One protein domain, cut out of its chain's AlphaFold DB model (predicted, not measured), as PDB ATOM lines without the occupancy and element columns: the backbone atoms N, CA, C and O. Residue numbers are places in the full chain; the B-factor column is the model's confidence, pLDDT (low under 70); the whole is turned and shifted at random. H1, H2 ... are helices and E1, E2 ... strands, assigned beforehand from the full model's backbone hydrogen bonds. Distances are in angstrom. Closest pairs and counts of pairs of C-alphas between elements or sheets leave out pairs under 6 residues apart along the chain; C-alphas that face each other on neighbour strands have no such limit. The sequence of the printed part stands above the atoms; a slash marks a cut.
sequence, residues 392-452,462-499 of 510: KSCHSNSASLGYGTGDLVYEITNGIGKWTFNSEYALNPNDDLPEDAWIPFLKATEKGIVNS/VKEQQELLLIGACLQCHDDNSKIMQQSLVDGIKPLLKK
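Overview. This is residues 392 to 452 and 462 to 499 of the 510 residues of an uncharacterized protein of Lutibacter sp (UniProt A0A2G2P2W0). What is the shape? The hairpin E1 and E2 lies to one side of H2, on which H1 packs; H3 and H4 form one end of an elongated whole, and the loop 424 to 452 the other. What builds it? The 99 printed residues, under half in named elements, hold H1, E1, E2, H2, H3, H4: mixed class, antiparallel strands, only just loose, close to compact, radius of gyration 15.2 A, spans 46 by 29 by 24 A.

Along the chain. Where are the strands? E1, residues 406 to 413, starts at C-alpha (16.369, -7.947, 96.545) and spans 21.4 A; E2, 416 to 423, spans 22.8 A. And the helices? H2 is 462 to 474, 18.5 A; H1 392 to 395; H3 483 to 491; H4 493 to 497, ending at C-alpha (34.013, 12.430, 86.577).

Arrangement. How do E1 and E2 pair? Antiparallel at 161 degrees, with N 407 and O 422 within hydrogen-bond range, 2.9 A. What touches H2? H1 touches its residues 468 to 472 alone, the closest C-alphas being His 395 and Gly 472, 4.5 A. Are helix backbones complete? Every O i to N i+4 pair is within range in H2 and H4, 4 of 5 in H3; H1 is too short.

Size, cuts and confidence. Is there a cut? Residues 453 to 461 are not printed; C-alphas 452 and 462 are 16.8 A apart. Is confidence low anywhere? No printed residue is under 70.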
ATOM      1  N   LYS A 392      25.755   3.934 100.297       96.06
ATOM      2  CA  LYS A 392      25.267   2.777  99.523       96.06
ATOM      3  C   LYS A 392      23.789   2.521  99.772       96.06
ATOM      4  O   LYS A 392      23.069   2.134  98.852       96.06
ATOM      5  N   SER A 393      23.323   2.802 100.979       95.69
ATOM      6  CA  SER A 393      21.932   2.680 101.351       95.69
ATOM      7  C   SER A 393      21.025   3.609 100.545       95.69
ATOM      8  O   SER A 393      19.858   3.276 100.397       95.69
ATOM      9  N   CYS A 394      21.512   4.738 100.031       95.94
ATOM     10  CA  CYS A 394      20.717   5.624  99.175       95.94
ATOM     11  C   CYS A 394      21.013   5.395  97.688       95.94
ATOM     12  O   CYS A 394      20.113   5.442  96.856       95.94
ATOM     13  N   HIS A 395      22.275   5.138  97.348       97.25
ATOM     14  CA  HIS A 395      22.748   5.135  95.963       97.25
ATOM     15  C   HIS A 395      22.788   3.754  95.298       97.25
ATOM     16  O   HIS A 395      22.931   3.677  94.079       97.25
ATOM     17  N   SER A 396      22.683   2.662  96.059       96.56
ATOM     18  CA  SER A 396      22.774   1.295  95.525       96.56
ATOM     19  C   SER A 396      21.964   0.257  96.308       96.56
ATOM     20  O   SER A 396      22.252  -0.932  96.220       96.56
ATOM     21  N   ASN A 397      20.962   0.674  97.084       97.44
ATOM     22  CA  ASN A 397      20.027  -0.241  97.735       97.44
ATOM     23  C   ASN A 397      18.704  -0.263  96.958       97.44
ATOM     24  O   ASN A 397      18.064   0.773  96.783       97.44
ATOM     25  N   SER A 398      18.302  -1.450  96.506       97.81
ATOM     26  CA  SER A 398      17.100  -1.693  95.698       97.81
ATOM     27  C   SER A 398      15.827  -1.146  96.344       97.81
ATOM     28  O   SER A 398      15.120  -0.345  95.728       97.81
ATOM     29  N   ALA A 399      15.583  -1.496  97.608       96.38
ATOM     30  CA  ALA A 399      14.398  -1.061  98.343       96.38
ATOM     31  C   ALA A 399      14.358   0.465  98.514       96.38
ATOM     32  O   ALA A 399      13.315   1.090  98.334       96.38
ATOM     33  N   SER A 400      15.510   1.085  98.783       96.56
ATOM     34  CA  SER A 400      15.616   2.535  98.983       96.56
ATOM     35  C   SER A 400      15.355   3.333  97.706       96.56
ATOM     36  O   SER A 400      14.804   4.430  97.764       96.56
ATOM     37  N   LEU A 401      15.708   2.764  96.550       97.62
ATOM     38  CA  LEU A 401      15.429   3.322  95.224       97.62
ATOM     39  C   LEU A 401      14.006   3.019  94.725       97.62
ATOM     40  O   LEU A 401      13.608   3.539  93.684       97.62
ATOM     41  N   GLY A 402      13.241   2.200  95.456       96.88
ATOM     42  CA  GLY A 402      11.862   1.844  95.128       96.88
ATOM     43  C   GLY A 402      11.703   0.591  94.262       96.88
ATOM     44  O   GLY A 402      10.592   0.322  93.820       96.88
ATOM     45  N   TYR A 403      12.756  -0.201  94.032       97.69
ATOM     46  CA  TYR A 403      12.668  -1.449  93.251       97.69
ATOM     47  C   TYR A 403      12.125  -2.645  94.044       97.69
ATOM     48  O   TYR A 403      11.959  -3.722  93.476       97.69
ATOM     49  N   GLY A 404      11.861  -2.463  95.339       96.12
ATOM     50  CA  GLY A 404      11.550  -3.553  96.262       96.12
ATOM     51  C   GLY A 404      12.812  -4.201  96.825       96.12
ATOM     52  O   GLY A 404      13.936  -3.817  96.491       96.12
ATOM     53  N   THR A 405      12.631  -5.150  97.732       96.06
ATOM     54  CA  THR A 405      13.736  -5.858  98.383       96.06
ATOM     55  C   THR A 405      14.323  -6.884  97.414       96.06
ATOM     56  O   THR A 405      13.608  -7.500  96.622       96.06
ATOM     57  N   GLY A 406      15.647  -7.027  97.422       96.69
ATOM     58  CA  GLY A 406      16.369  -7.947  96.545       96.69
ATOM     59  C   GLY A 406      17.802  -7.505  96.262       96.69
ATOM     60  O   GLY A 406      18.241  -6.439  96.708       96.69
ATOM     61  N   ASP A 407      18.509  -8.305  95.475       97.25
ATOM     62  CA  ASP A 407      19.923  -8.119  95.161       97.25
ATOM     63  C   ASP A 407      20.104  -7.163  93.980       97.25
ATOM     64  O   ASP A 407      19.757  -7.481  92.841       97.25
ATOM     65  N   LEU A 408      20.679  -5.989  94.249       97.69
ATOM     66  CA  LEU A 408      21.077  -5.008  93.239       97.69
ATOM     67  C   LEU A 408      22.599  -5.037  93.076       97.69
ATOM     68  O   LEU A 408      23.336  -4.575  93.948       97.69
ATOM     69  N   VAL A 409      23.068  -5.583  91.957       97.12
ATOM     70  CA  VAL A 409      24.484  -5.901  91.738       97.12
ATOM     71  C   VAL A 409      25.045  -5.069  90.593       97.12
ATOM     72  O   VAL A 409      24.435  -4.949  89.530       97.12
ATOM     73  N   TYR A 410      26.225  -4.487  90.811       97.19
ATOM     74  CA  TYR A 410      26.999  -3.830  89.763       97.19
ATOM     75  C   TYR A 410      28.077  -4.772  89.240       97.19
ATOM     76  O   TYR A 410      29.039  -5.086  89.942       97.19
ATOM     77  N   GLU A 411      27.930  -5.208  87.996       95.38
ATOM     78  CA  GLU A 411      28.836  -6.145  87.343       95.38
ATOM     79  C   GLU A 411      29.668  -5.434  86.279       95.38
ATOM     80  O   GLU A 411      29.157  -4.639  85.489       95.38
ATOM     81  N   ILE A 412      30.961  -5.754  86.220       94.31
ATOM     82  CA  ILE A 412      31.867  -5.266  85.179       94.31
ATOM     83  C   ILE A 412      32.308  -6.460  84.340       94.31
ATOM     84  O   ILE A 412      33.110  -7.279  84.786       94.31
ATOM     85  N   THR A 413      31.822  -6.534  83.101       92.12
ATOM     86  CA  THR A 413      32.211  -7.578  82.143       92.12
ATOM     87  C   THR A 413      32.812  -6.931  80.904       92.12
ATOM     88  O   THR A 413      32.200  -6.058  80.299       92.12
ATOM     89  N   ASN A 414      34.025  -7.339  80.515       90.50
ATOM     90  CA  ASN A 414      34.734  -6.812  79.336       90.50
ATOM     91  C   ASN A 414      34.849  -5.272  79.301       90.50
ATOM     92  O   ASN A 414      34.758  -4.657  78.240       90.50
ATOM     93  N   GLY A 415      35.034  -4.638  80.466       89.69
ATOM     94  CA  GLY A 415      35.126  -3.177  80.583       89.69
ATOM     95  C   GLY A 415      33.786  -2.439  80.483       89.69
ATOM     96  O   GLY A 415      33.782  -1.213  80.416       89.69
ATOM     97  N   ILE A 416      32.661  -3.159  80.490       92.62
ATOM     98  CA  ILE A 416      31.307  -2.601  80.493       92.62
ATOM     99  C   ILE A 416      30.700  -2.822  81.876       92.62
ATOM    100  O   ILE A 416      30.567  -3.963  82.319       92.62
ATOM    101  N   GLY A 417      30.347  -1.728  82.551       95.38
ATOM    102  CA  GLY A 417      29.637  -1.752  83.823       95.38
ATOM    103  C   GLY A 417      28.127  -1.813  83.613       95.38
ATOM    104  O   GLY A 417      27.580  -1.007  82.853       95.38
ATOM    105  N   LYS A 418      27.445  -2.740  84.284       96.62
ATOM    106  CA  LYS A 418      25.993  -2.915  84.197       96.62
ATOM    107  C   LYS A 418      25.398  -3.223  85.567       96.62
ATOM    108  O   LYS A 418      25.957  -4.000  86.332       96.62
ATOM    109  N   TRP A 419      24.242  -2.631  85.842       97.69
ATOM    110  CA  TRP A 419      23.426  -2.976  87.001       97.69
ATOM    111  C   TRP A 419      22.445  -4.100  86.660       97.69
ATOM    112  O   TRP A 419      21.792  -4.066  85.611       97.69
ATOM    113  N   THR A 420      22.327  -5.071  87.556       97.06
ATOM    114  CA  THR A 420      21.326  -6.142  87.526       97.06
ATOM    115  C   THR A 420      20.542  -6.128  88.834       97.06
ATOM    116  O   THR A 420      21.080  -5.775  89.882       97.06
ATOM    117  N   PHE A 421      19.256  -6.465  88.768       97.75
ATOM    118  CA  PHE A 421      18.391  -6.548  89.938       97.75
ATOM    119  C   PHE A 421      17.636  -7.873  89.927       97.75
ATOM    120  O   PHE A 421      16.974  -8.188  88.936       97.75
ATOM    121  N   ASN A 422      17.731  -8.614  91.028       97.75
ATOM    122  CA  ASN A 422      16.954  -9.820  91.288       97.75
ATOM    123  C   ASN A 422      16.082  -9.566  92.520       97.75
ATOM    124  O   ASN A 422      16.611  -9.366  93.613       97.75
ATOM    125  N   SER A 423      14.761  -9.535  92.345       97.75
ATOM    126  CA  SER A 423      13.831  -9.283  93.446       97.75
ATOM    127  C   SER A 423      13.733 -10.478  94.395       97.75
ATOM    128  O   SER A 423      13.804 -11.629  93.969       97.75
ATOM    129  N   GLU A 424      13.539 -10.194  95.681       96.50
ATOM    130  CA  GLU A 424      13.234 -11.205  96.699       96.50
ATOM    131  C   GLU A 424      11.796 -11.713  96.549       96.50
ATOM    132  O   GLU A 424      11.540 -12.917  96.586       96.50
ATOM    133  N   TYR A 425      10.860 -10.791  96.319       95.06
ATOM    134  CA  TYR A 425       9.458 -11.115  96.102       95.06
ATOM    135  C   TYR A 425       9.178 -11.474  94.640       95.06
ATOM    136  O   TYR A 425       9.806 -10.960  93.704       95.06
ATOM    137  N   ALA A 426       8.188 -12.350  94.453       94.25
ATOM    138  CA  ALA A 426       7.634 -12.664  93.144       94.25
ATOM    139  C   ALA A 426       6.938 -11.440  92.529       94.25
ATOM    140  O   ALA A 426       6.506 -10.531  93.242       94.25
ATOM    141  N   LEU A 427       6.820 -11.441  91.199       95.56
ATOM    142  CA  LEU A 427       6.069 -10.416  90.482       95.56
ATOM    143  C   LEU A 427       4.573 -10.569  90.770       95.56
ATOM    144  O   LEU A 427       4.020 -11.666  90.657       95.56
ATOM    145  N   ASN A 428       3.934  -9.465  91.131       94.19
ATOM    146  CA  ASN A 428       2.505  -9.392  91.350       94.19
ATOM    147  C   ASN A 428       1.782  -9.445  89.990       94.19
ATOM    148  O   ASN A 428       2.125  -8.685  89.084       94.19
ATOM    149  N   PRO A 429       0.771 -10.314  89.821       93.31
ATOM    150  CA  PRO A 429       0.097 -10.500  88.535       93.31
ATOM    151  C   PRO A 429      -0.718  -9.284  88.067       93.31
ATOM    152  O   PRO A 429      -1.164  -9.271  86.923       93.31
ATOM    153  N   ASN A 430      -0.958  -8.291  88.930       92.25
ATOM    154  CA  ASN A 430      -1.728  -7.099  88.572       92.25
ATOM    155  C   ASN A 430      -0.890  -6.037  87.845       92.25
ATOM    156  O   ASN A 430      -1.458  -5.231  87.111       92.25
ATOM    157  N   ASP A 431       0.426  -5.997  88.068       92.44
ATOM    158  CA  ASP A 431       1.294  -4.932  87.547       92.44
ATOM    159  C   ASP A 431       2.718  -5.367  87.170       92.44
ATOM    160  O   ASP A 431       3.532  -4.527  86.782       92.44
ATOM    161  N   ASP A 432       3.028  -6.661  87.272       93.75
ATOM    162  CA  ASP A 432       4.341  -7.243  86.987       93.75
ATOM    163  C   ASP A 432       5.497  -6.609  87.792       93.75
ATOM    164  O   ASP A 432       6.658  -6.631  87.362       93.75
ATOM    165  N   LEU A 433       5.209  -6.055  88.976       95.38
ATOM    166  CA  LEU A 433       6.211  -5.553  89.919       95.38
ATOM    167  C   LEU A 433       6.384  -6.509  91.104       95.38
ATOM    168  O   LEU A 433       5.414  -7.145  91.514       95.38
ATOM    169  N   PRO A 434       7.586  -6.607  91.708       95.81
ATOM    170  CA  PRO A 434       7.739  -7.290  92.990       95.81
ATOM    171  C   PRO A 434       6.736  -6.759  94.023       95.81
ATOM    172  O   PRO A 434       6.426  -5.565  94.028       95.81
ATOM    173  N   GLU A 435       6.243  -7.633  94.904       93.19
ATOM    174  CA  GLU A 435       5.165  -7.303  95.853       93.19
ATOM    175  C   GLU A 435       5.424  -6.016  96.650       93.19
ATOM    176  O   GLU A 435       4.509  -5.229  96.890       93.19
ATOM    177  N   ASP A 436       6.682  -5.748  96.986       93.94
ATOM    178  CA  ASP A 436       7.122  -4.606  97.779       93.94
ATOM    179  C   ASP A 436       7.856  -3.511  96.988       93.94
ATOM    180  O   ASP A 436       8.496  -2.635  97.578       93.94
ATOM    181  N   ALA A 437       7.804  -3.567  95.659       95.81
ATOM    182  CA  ALA A 437       8.349  -2.530  94.804       95.81
ATOM    183  C   ALA A 437       7.373  -1.361  94.671       95.81
ATOM    184  O   ALA A 437       6.156  -1.521  94.751       95.81
ATOM    185  N   TRP A 438       7.920  -0.177  94.417       95.94
ATOM    186  CA  TRP A 438       7.172   1.002  93.987       95.94
ATOM    187  C   TRP A 438       7.258   1.195  92.469       95.94
ATOM    188  O   TRP A 438       6.296   1.625  91.832       95.94
ATOM    189  N   ILE A 439       8.419   0.883  91.890       96.00
ATOM    190  CA  ILE A 439       8.736   1.110  90.481       96.00
ATOM    191  C   ILE A 439       9.524  -0.049  89.870       96.00
ATOM    192  O   ILE A 439      10.265  -0.737  90.574       96.00
ATOM    193  N   PRO A 440       9.437  -0.235  88.541       95.81
ATOM    194  CA  PRO A 440      10.273  -1.199  87.847       95.81
ATOM    195  C   PRO A 440      11.739  -0.748  87.804       95.81
ATOM    196  O   PRO A 440      12.051   0.438  87.678       95.81
ATOM    197  N   PHE A 441      12.651  -1.718  87.825       96.88
ATOM    198  CA  PHE A 441      14.087  -1.473  87.706       96.88
ATOM    199  C   PHE A 441      14.449  -0.801  86.371       96.88
ATOM    200  O   PHE A 441      14.269  -1.399  85.307       96.88
ATOM    201  N   LEU A 442      14.976   0.431  86.436       96.25
ATOM    202  CA  LEU A 442      15.452   1.221  85.288       96.25
ATOM    203  C   LEU A 442      14.444   1.352  84.135       96.25
ATOM    204  O   LEU A 442      14.824   1.482  82.970       96.25
ATOM    205  N   LYS A 443      13.148   1.359  84.454       94.38
ATOM    206  CA  LYS A 443      12.070   1.599  83.491       94.38
ATOM    207  C   LYS A 443      11.176   2.731  83.977       94.38
ATOM    208  O   LYS A 443      11.082   3.012  85.170       94.38
ATOM    209  N   ALA A 444      10.548   3.416  83.029       90.50
ATOM    210  CA  ALA A 444       9.591   4.459  83.357       90.50
ATOM    211  C   ALA A 444       8.312   3.828  83.917       90.50
ATOM    212  O   ALA A 444       7.843   2.820  83.393       90.50
ATOM    213  N   THR A 445       7.733   4.453  84.940       85.25
ATOM    214  CA  THR A 445       6.329   4.219  85.286       85.25
ATOM    215  C   THR A 445       5.458   4.654  84.109       85.25
ATOM    216  O   THR A 445       5.748   5.665  83.460       85.25
ATOM    217  N   GLU A 446       4.401   3.897  83.817       82.06
ATOM    218  CA  GLU A 446       3.488   4.246  82.735       82.06
ATOM    219  C   GLU A 446       2.836   5.613  82.969       82.06
ATOM    220  O   GLU A 446       2.488   6.007  84.085       82.06
ATOM    221  N   LYS A 447       2.680   6.370  81.882       80.44
ATOM    222  CA  LYS A 447       2.139   7.724  81.944       80.44
ATOM    223  C   LYS A 447       0.665   7.682  82.351       80.44
ATOM    224  O   LYS A 447      -0.134   7.033  81.689       80.44
ATOM    225  N   GLY A 448       0.303   8.463  83.368       78.31
ATOM    226  CA  GLY A 448      -1.076   8.576  83.854       78.31
ATOM    227  C   GLY A 448      -1.412   7.644  85.019       78.31
ATOM    228  O   GLY A 448      -2.479   7.802  85.602       78.31
ATOM    229  N   ILE A 449      -0.505   6.739  85.405       82.50
ATOM    230  CA  ILE A 449      -0.651   5.963  86.638       82.50
ATOM    231  C   ILE A 449      -0.281   6.849  87.829       82.50
ATOM    232  O   ILE A 449       0.851   7.322  87.938       82.50
ATOM    233  N   VAL A 450      -1.234   7.047  88.739       86.06
ATOM    234  CA  VAL A 450      -0.956   7.593  90.068       86.06
ATOM    235  C   VAL A 450      -0.415   6.453  90.915       86.06
ATOM    236  O   VAL A 450      -1.101   5.465  91.151       86.06
ATOM    237  N   ASN A 451       0.832   6.583  91.349       92.31
ATOM    238  CA  ASN A 451       1.519   5.602  92.189       92.31
ATOM    239  C   ASN A 451       1.865   6.172  93.569       92.31
ATOM    240  O   ASN A 451       2.651   5.588  94.312       92.31
ATOM    241  N   SER A 452       1.286   7.314  93.933       94.94
ATOM    242  CA  SER A 452       1.421   7.900  95.256       94.94
ATOM    243  C   SER A 452       0.079   8.361  95.799       94.94
ATOM    244  O   SER A 452      -0.832   8.698  95.051       94.94
ATOM    245  N   VAL A 462      13.639   7.560  85.567       97.12
ATOM    246  CA  VAL A 462      14.764   6.738  85.072       97.12
ATOM    247  C   VAL A 462      16.089   7.505  85.081       97.12
ATOM    248  O   VAL A 462      17.112   6.977  85.496       97.12
ATOM    249  N   LYS A 463      16.084   8.783  84.693       96.81
ATOM    250  CA  LYS A 463      17.298   9.609  84.729       96.81
ATOM    251  C   LYS A 463      17.821   9.838  86.154       96.81
ATOM    252  O   LYS A 463      19.025   9.813  86.368       96.81
ATOM    253  N   GLU A 464      16.932  10.043  87.121       96.75
ATOM    254  CA  GLU A 464      17.297  10.222  88.534       96.75
ATOM    255  C   GLU A 464      17.825   8.903  89.120       96.75
ATOM    256  O   GLU A 464      18.839   8.900  89.813       96.75
ATOM    257  N   GLN A 465      17.209   7.773  88.757       97.81
ATOM    258  CA  GLN A 465      17.705   6.434  89.082       97.81
ATOM    259  C   GLN A 465      19.132   6.222  88.552       97.81
ATOM    260  O   GLN A 465      20.010   5.782  89.289       97.81
ATOM    261  N   GLN A 466      19.390   6.574  87.287       97.81
ATOM    262  CA  GLN A 466      20.719   6.487  86.670       97.81
ATOM    263  C   GLN A 466      21.746   7.387  87.373       97.81
ATOM    264  O   GLN A 466      22.885   6.974  87.576       97.81
ATOM    265  N   GLU A 467      21.364   8.605  87.765       96.19
ATOM    266  CA  GLU A 467      22.232   9.522  88.516       96.19
ATOM    267  C   GLU A 467      22.601   8.955  89.898       96.19
ATOM    268  O   GLU A 467      23.770   8.998  90.285       96.19
ATOM    269  N   LEU A 468      21.638   8.360  90.610       97.12
ATOM    270  CA  LEU A 468      21.877   7.710  91.902       97.12
ATOM    271  C   LEU A 468      22.777   6.477  91.754       97.12
ATOM    272  O   LEU A 468      23.783   6.367  92.453       97.12
ATOM    273  N   LEU A 469      22.475   5.596  90.799       98.19
ATOM    274  CA  LEU A 469      23.237   4.374  90.538       98.19
ATOM    275  C   LEU A 469      24.632   4.640  89.949       98.19
ATOM    276  O   LEU A 469      25.537   3.821  90.107       98.19
ATOM    277  N   LEU A 470      24.848   5.784  89.292       97.06
ATOM    278  CA  LEU A 470      26.183   6.239  88.893       97.06
ATOM    279  C   LEU A 470      27.073   6.464  90.119       97.06
ATOM    280  O   LEU A 470      28.216   6.011  90.139       97.06
ATOM    281  N   ILE A 471      26.540   7.121  91.149       96.50
ATOM    282  CA  ILE A 471      27.237   7.303  92.428       96.50
ATOM    283  C   ILE A 471      27.377   5.946  93.132       96.50
ATOM    284  O   ILE A 471      28.460   5.614  93.612       96.50
ATOM    285  N   GLY A 472      26.331   5.116  93.091       97.19
ATOM    286  CA  GLY A 472      26.345   3.738  93.588       97.19
ATOM    287  C   GLY A 472      27.480   2.893  93.004       97.19
ATOM    288  O   GLY A 472      28.080   2.090  93.717       97.19
ATOM    289  N   ALA A 473      27.823   3.106  91.730       96.62
ATOM    290  CA  ALA A 473      28.914   2.406  91.057       96.62
ATOM    291  C   ALA A 473      30.281   2.876  91.575       96.62
ATOM    292  O   ALA A 473      31.171   2.060  91.803       96.62
ATOM    293  N   CYS A 474      30.446   4.179  91.830       95.50
ATOM    294  CA  CYS A 474      31.653   4.709  92.469       95.50
ATOM    295  C   CYS A 474      31.850   4.131  93.879       95.50
ATOM    296  O   CYS A 474      32.974   3.782  94.244       95.50
ATOM    297  N   LEU A 475      30.764   3.971  94.641       96.06
ATOM    298  CA  LEU A 475      30.783   3.414  95.998       96.06
ATOM    299  C   LEU A 475      31.162   1.922  96.041       96.06
ATOM    300  O   LEU A 475      31.510   1.406  97.101       96.06
ATOM    301  N   GLN A 476      31.170   1.215  94.905       94.69
ATOM    302  CA  GLN A 476      31.709  -0.151  94.846       94.69
ATOM    303  C   GLN A 476      33.231  -0.191  95.033       94.69
ATOM    304  O   GLN A 476      33.775  -1.223  95.419       94.69
ATOM    305  N   CYS A 477      33.926   0.921  94.778       92.88
ATOM    306  CA  CYS A 477      35.383   1.026  94.907       92.88
ATOM    307  C   CYS A 477      35.840   2.069  95.934       92.88
ATOM    308  O   CYS A 477      37.027   2.121  96.262       92.88
ATOM    309  N   HIS A 478      34.935   2.928  96.401       94.06
ATOM    310  CA  HIS A 478      35.241   4.026  97.305       94.06
ATOM    311  C   HIS A 478      34.370   3.958  98.551       94.06
ATOM    312  O   HIS A 478      33.148   3.968  98.451       94.06
ATOM    313  N   ASP A 479      35.012   3.971  99.715       94.69
ATOM    314  CA  ASP A 479      34.311   4.152 100.982       94.69
ATOM    315  C   ASP A 479      33.734   5.571 101.082       94.69
ATOM    316  O   ASP A 479      34.309   6.533 100.554       94.69
ATOM    317  N   ASP A 480      32.641   5.714 101.827       91.44
ATOM    318  CA  ASP A 480      31.932   6.974 102.082       91.44
ATOM    319  C   ASP A 480      32.863   8.090 102.590       91.44
ATOM    320  O   ASP A 480      32.781   9.247 102.175       91.44
ATOM    321  N   ASN A 481      33.822   7.731 103.449       91.38
ATOM    322  CA  ASN A 481      34.795   8.658 104.038       91.38
ATOM    323  C   ASN A 481      36.045   8.875 103.171       91.38
ATOM    324  O   ASN A 481      36.979   9.571 103.575       91.38
ATOM    325  N   SER A 482      36.104   8.279 101.976       93.88
ATOM    326  CA  SER A 482      37.224   8.487 101.064       93.88
ATOM    327  C   SER A 482      37.293   9.944 100.603       93.88
ATOM    328  O   SER A 482      36.280  10.621 100.423       93.88
ATOM    329  N   LYS A 483      38.509  10.430 100.331       92.56
ATOM    330  CA  LYS A 483      38.736  11.816  99.890       92.56
ATOM    331  C   LYS A 483      37.891  12.205  98.670       92.56
ATOM    332  O   LYS A 483      37.469  13.349  98.562       92.56
ATOM    333  N   ILE A 484      37.661  11.266  97.747       91.94
ATOM    334  CA  ILE A 484      36.886  11.516  96.525       91.94
ATOM    335  C   ILE A 484      35.396  11.652  96.850       91.94
ATOM    336  O   ILE A 484      34.763  12.565  96.328       91.94
ATOM    337  N   MET A 485      34.848  10.797  97.721       92.50
ATOM    338  CA  MET A 485      33.442  10.890  98.129       92.50
ATOM    339  C   MET A 485      33.187  12.136  98.982       92.50
ATOM    340  O   MET A 485      32.251  12.871  98.712       92.50
ATOM    341  N   GLN A 486      34.083  12.486  99.906       91.25
ATOM    342  CA  GLN A 486      33.956  13.734 100.671       91.25
ATOM    343  C   GLN A 486      34.032  14.985  99.775       91.25
ATOM    344  O   GLN A 486      33.279  15.937  99.967       91.25
ATOM    345  N   GLN A 487      34.886  14.979  98.743       91.00
ATOM    346  CA  GLN A 487      34.931  16.073  97.765       91.00
ATOM    347  C   GLN A 487      33.649  16.150  96.921       91.00
ATOM    348  O   GLN A 487      33.255  17.242  96.511       91.00
ATOM    349  N   SER A 488      32.989  15.016  96.656       91.56
ATOM    350  CA  SER A 488      31.765  14.976  95.843       91.56
ATOM    351  C   SER A 488      30.594  15.678  96.531       91.56
ATOM    352  O   SER A 488      29.780  16.286  95.840       91.56
ATOM    353  N   LEU A 489      30.562  15.689  97.868       90.12
ATOM    354  CA  LEU A 489      29.579  16.437  98.654       90.12
ATOM    355  C   LEU A 489      29.723  17.955  98.462       90.12
ATOM    356  O   LEU A 489      28.733  18.681  98.457       90.12
ATOM    357  N   VAL A 490      30.950  18.448  98.261       89.25
ATOM    358  CA  VAL A 490      31.234  19.887  98.134       89.25
ATOM    359  C   VAL A 490      31.107  20.366  96.688       89.25
ATOM    360  O   VAL A 490      30.418  21.355  96.425       89.25
ATOM    361  N   ASP A 491      31.751  19.666  95.752       89.56
ATOM    362  CA  ASP A 491      31.868  20.088  94.347       89.56
ATOM    363  C   ASP A 491      30.788  19.482  93.437       89.56
ATOM    364  O   ASP A 491      30.667  19.843  92.260       89.56
ATOM    365  N   GLY A 492      30.032  18.511  93.952       89.19
ATOM    366  CA  GLY A 492      29.218  17.610  93.152       89.19
ATOM    367  C   GLY A 492      30.057  16.563  92.409       89.19
ATOM    368  O   GLY A 492      31.285  16.623  92.318       89.19
ATOM    369  N   ILE A 493      29.379  15.583  91.807       89.88
ATOM    370  CA  ILE A 493      30.060  14.470  91.127       89.88
ATOM    371  C   ILE A 493      30.650  14.865  89.758       89.88
ATOM    372  O   ILE A 493      31.672  14.330  89.330       89.88
ATOM    373  N   LYS A 494      30.050  15.841  89.058       91.44
ATOM    374  CA  LYS A 494      30.408  16.192  87.665       91.44
ATOM    375  C   LYS A 494      31.879  16.606  87.476       91.44
ATOM    376  O   LYS A 494      32.488  16.137  86.513       91.44
ATOM    377  N   PRO A 495      32.487  17.456  88.328       91.88
ATOM    378  CA  PRO A 495      33.908  17.791  88.203       91.88
ATOM    379  C   PRO A 495      34.830  16.588  88.437       91.88
ATOM    380  O   PRO A 495      35.892  16.505  87.820       91.88
ATOM    381  N   LEU A 496      34.420  15.648  89.293       90.88
ATOM    382  CA  LEU A 496      35.197  14.456  89.635       90.88
ATOM    383  C   LEU A 496      35.208  13.434  88.495       90.88
ATOM    384  O   LEU A 496      36.256  12.856  88.210       90.88
ATOM    385  N   LEU A 497      34.099  13.299  87.760       92.06
ATOM    386  CA  LEU A 497      34.013  12.430  86.577       92.06
ATOM    387  C   LEU A 497      35.004  12.818  85.462       92.06
ATOM    388  O   LEU A 497      35.357  11.991  84.628       92.06
ATOM    389  N   LYS A 498      35.511  14.058  85.446       91.50
ATOM    390  CA  LYS A 498      36.550  14.492  84.491       91.50
ATOM    391  C   LYS A 498      37.959  14.019  84.864       91.50
ATOM    392  O   LYS A 498      38.881  14.180  84.070       91.50
ATOM    393  N   LYS A 499      38.142  13.482  86.073       90.12
ATOM    394  CA  LYS A 499      39.433  13.067  86.647       90.12
ATOM    395  C   LYS A 499      39.490  11.556  86.907       90.12
ATOM    396  O   LYS A 499      40.249  11.112  87.764       90.12
TER     397      LYS A 499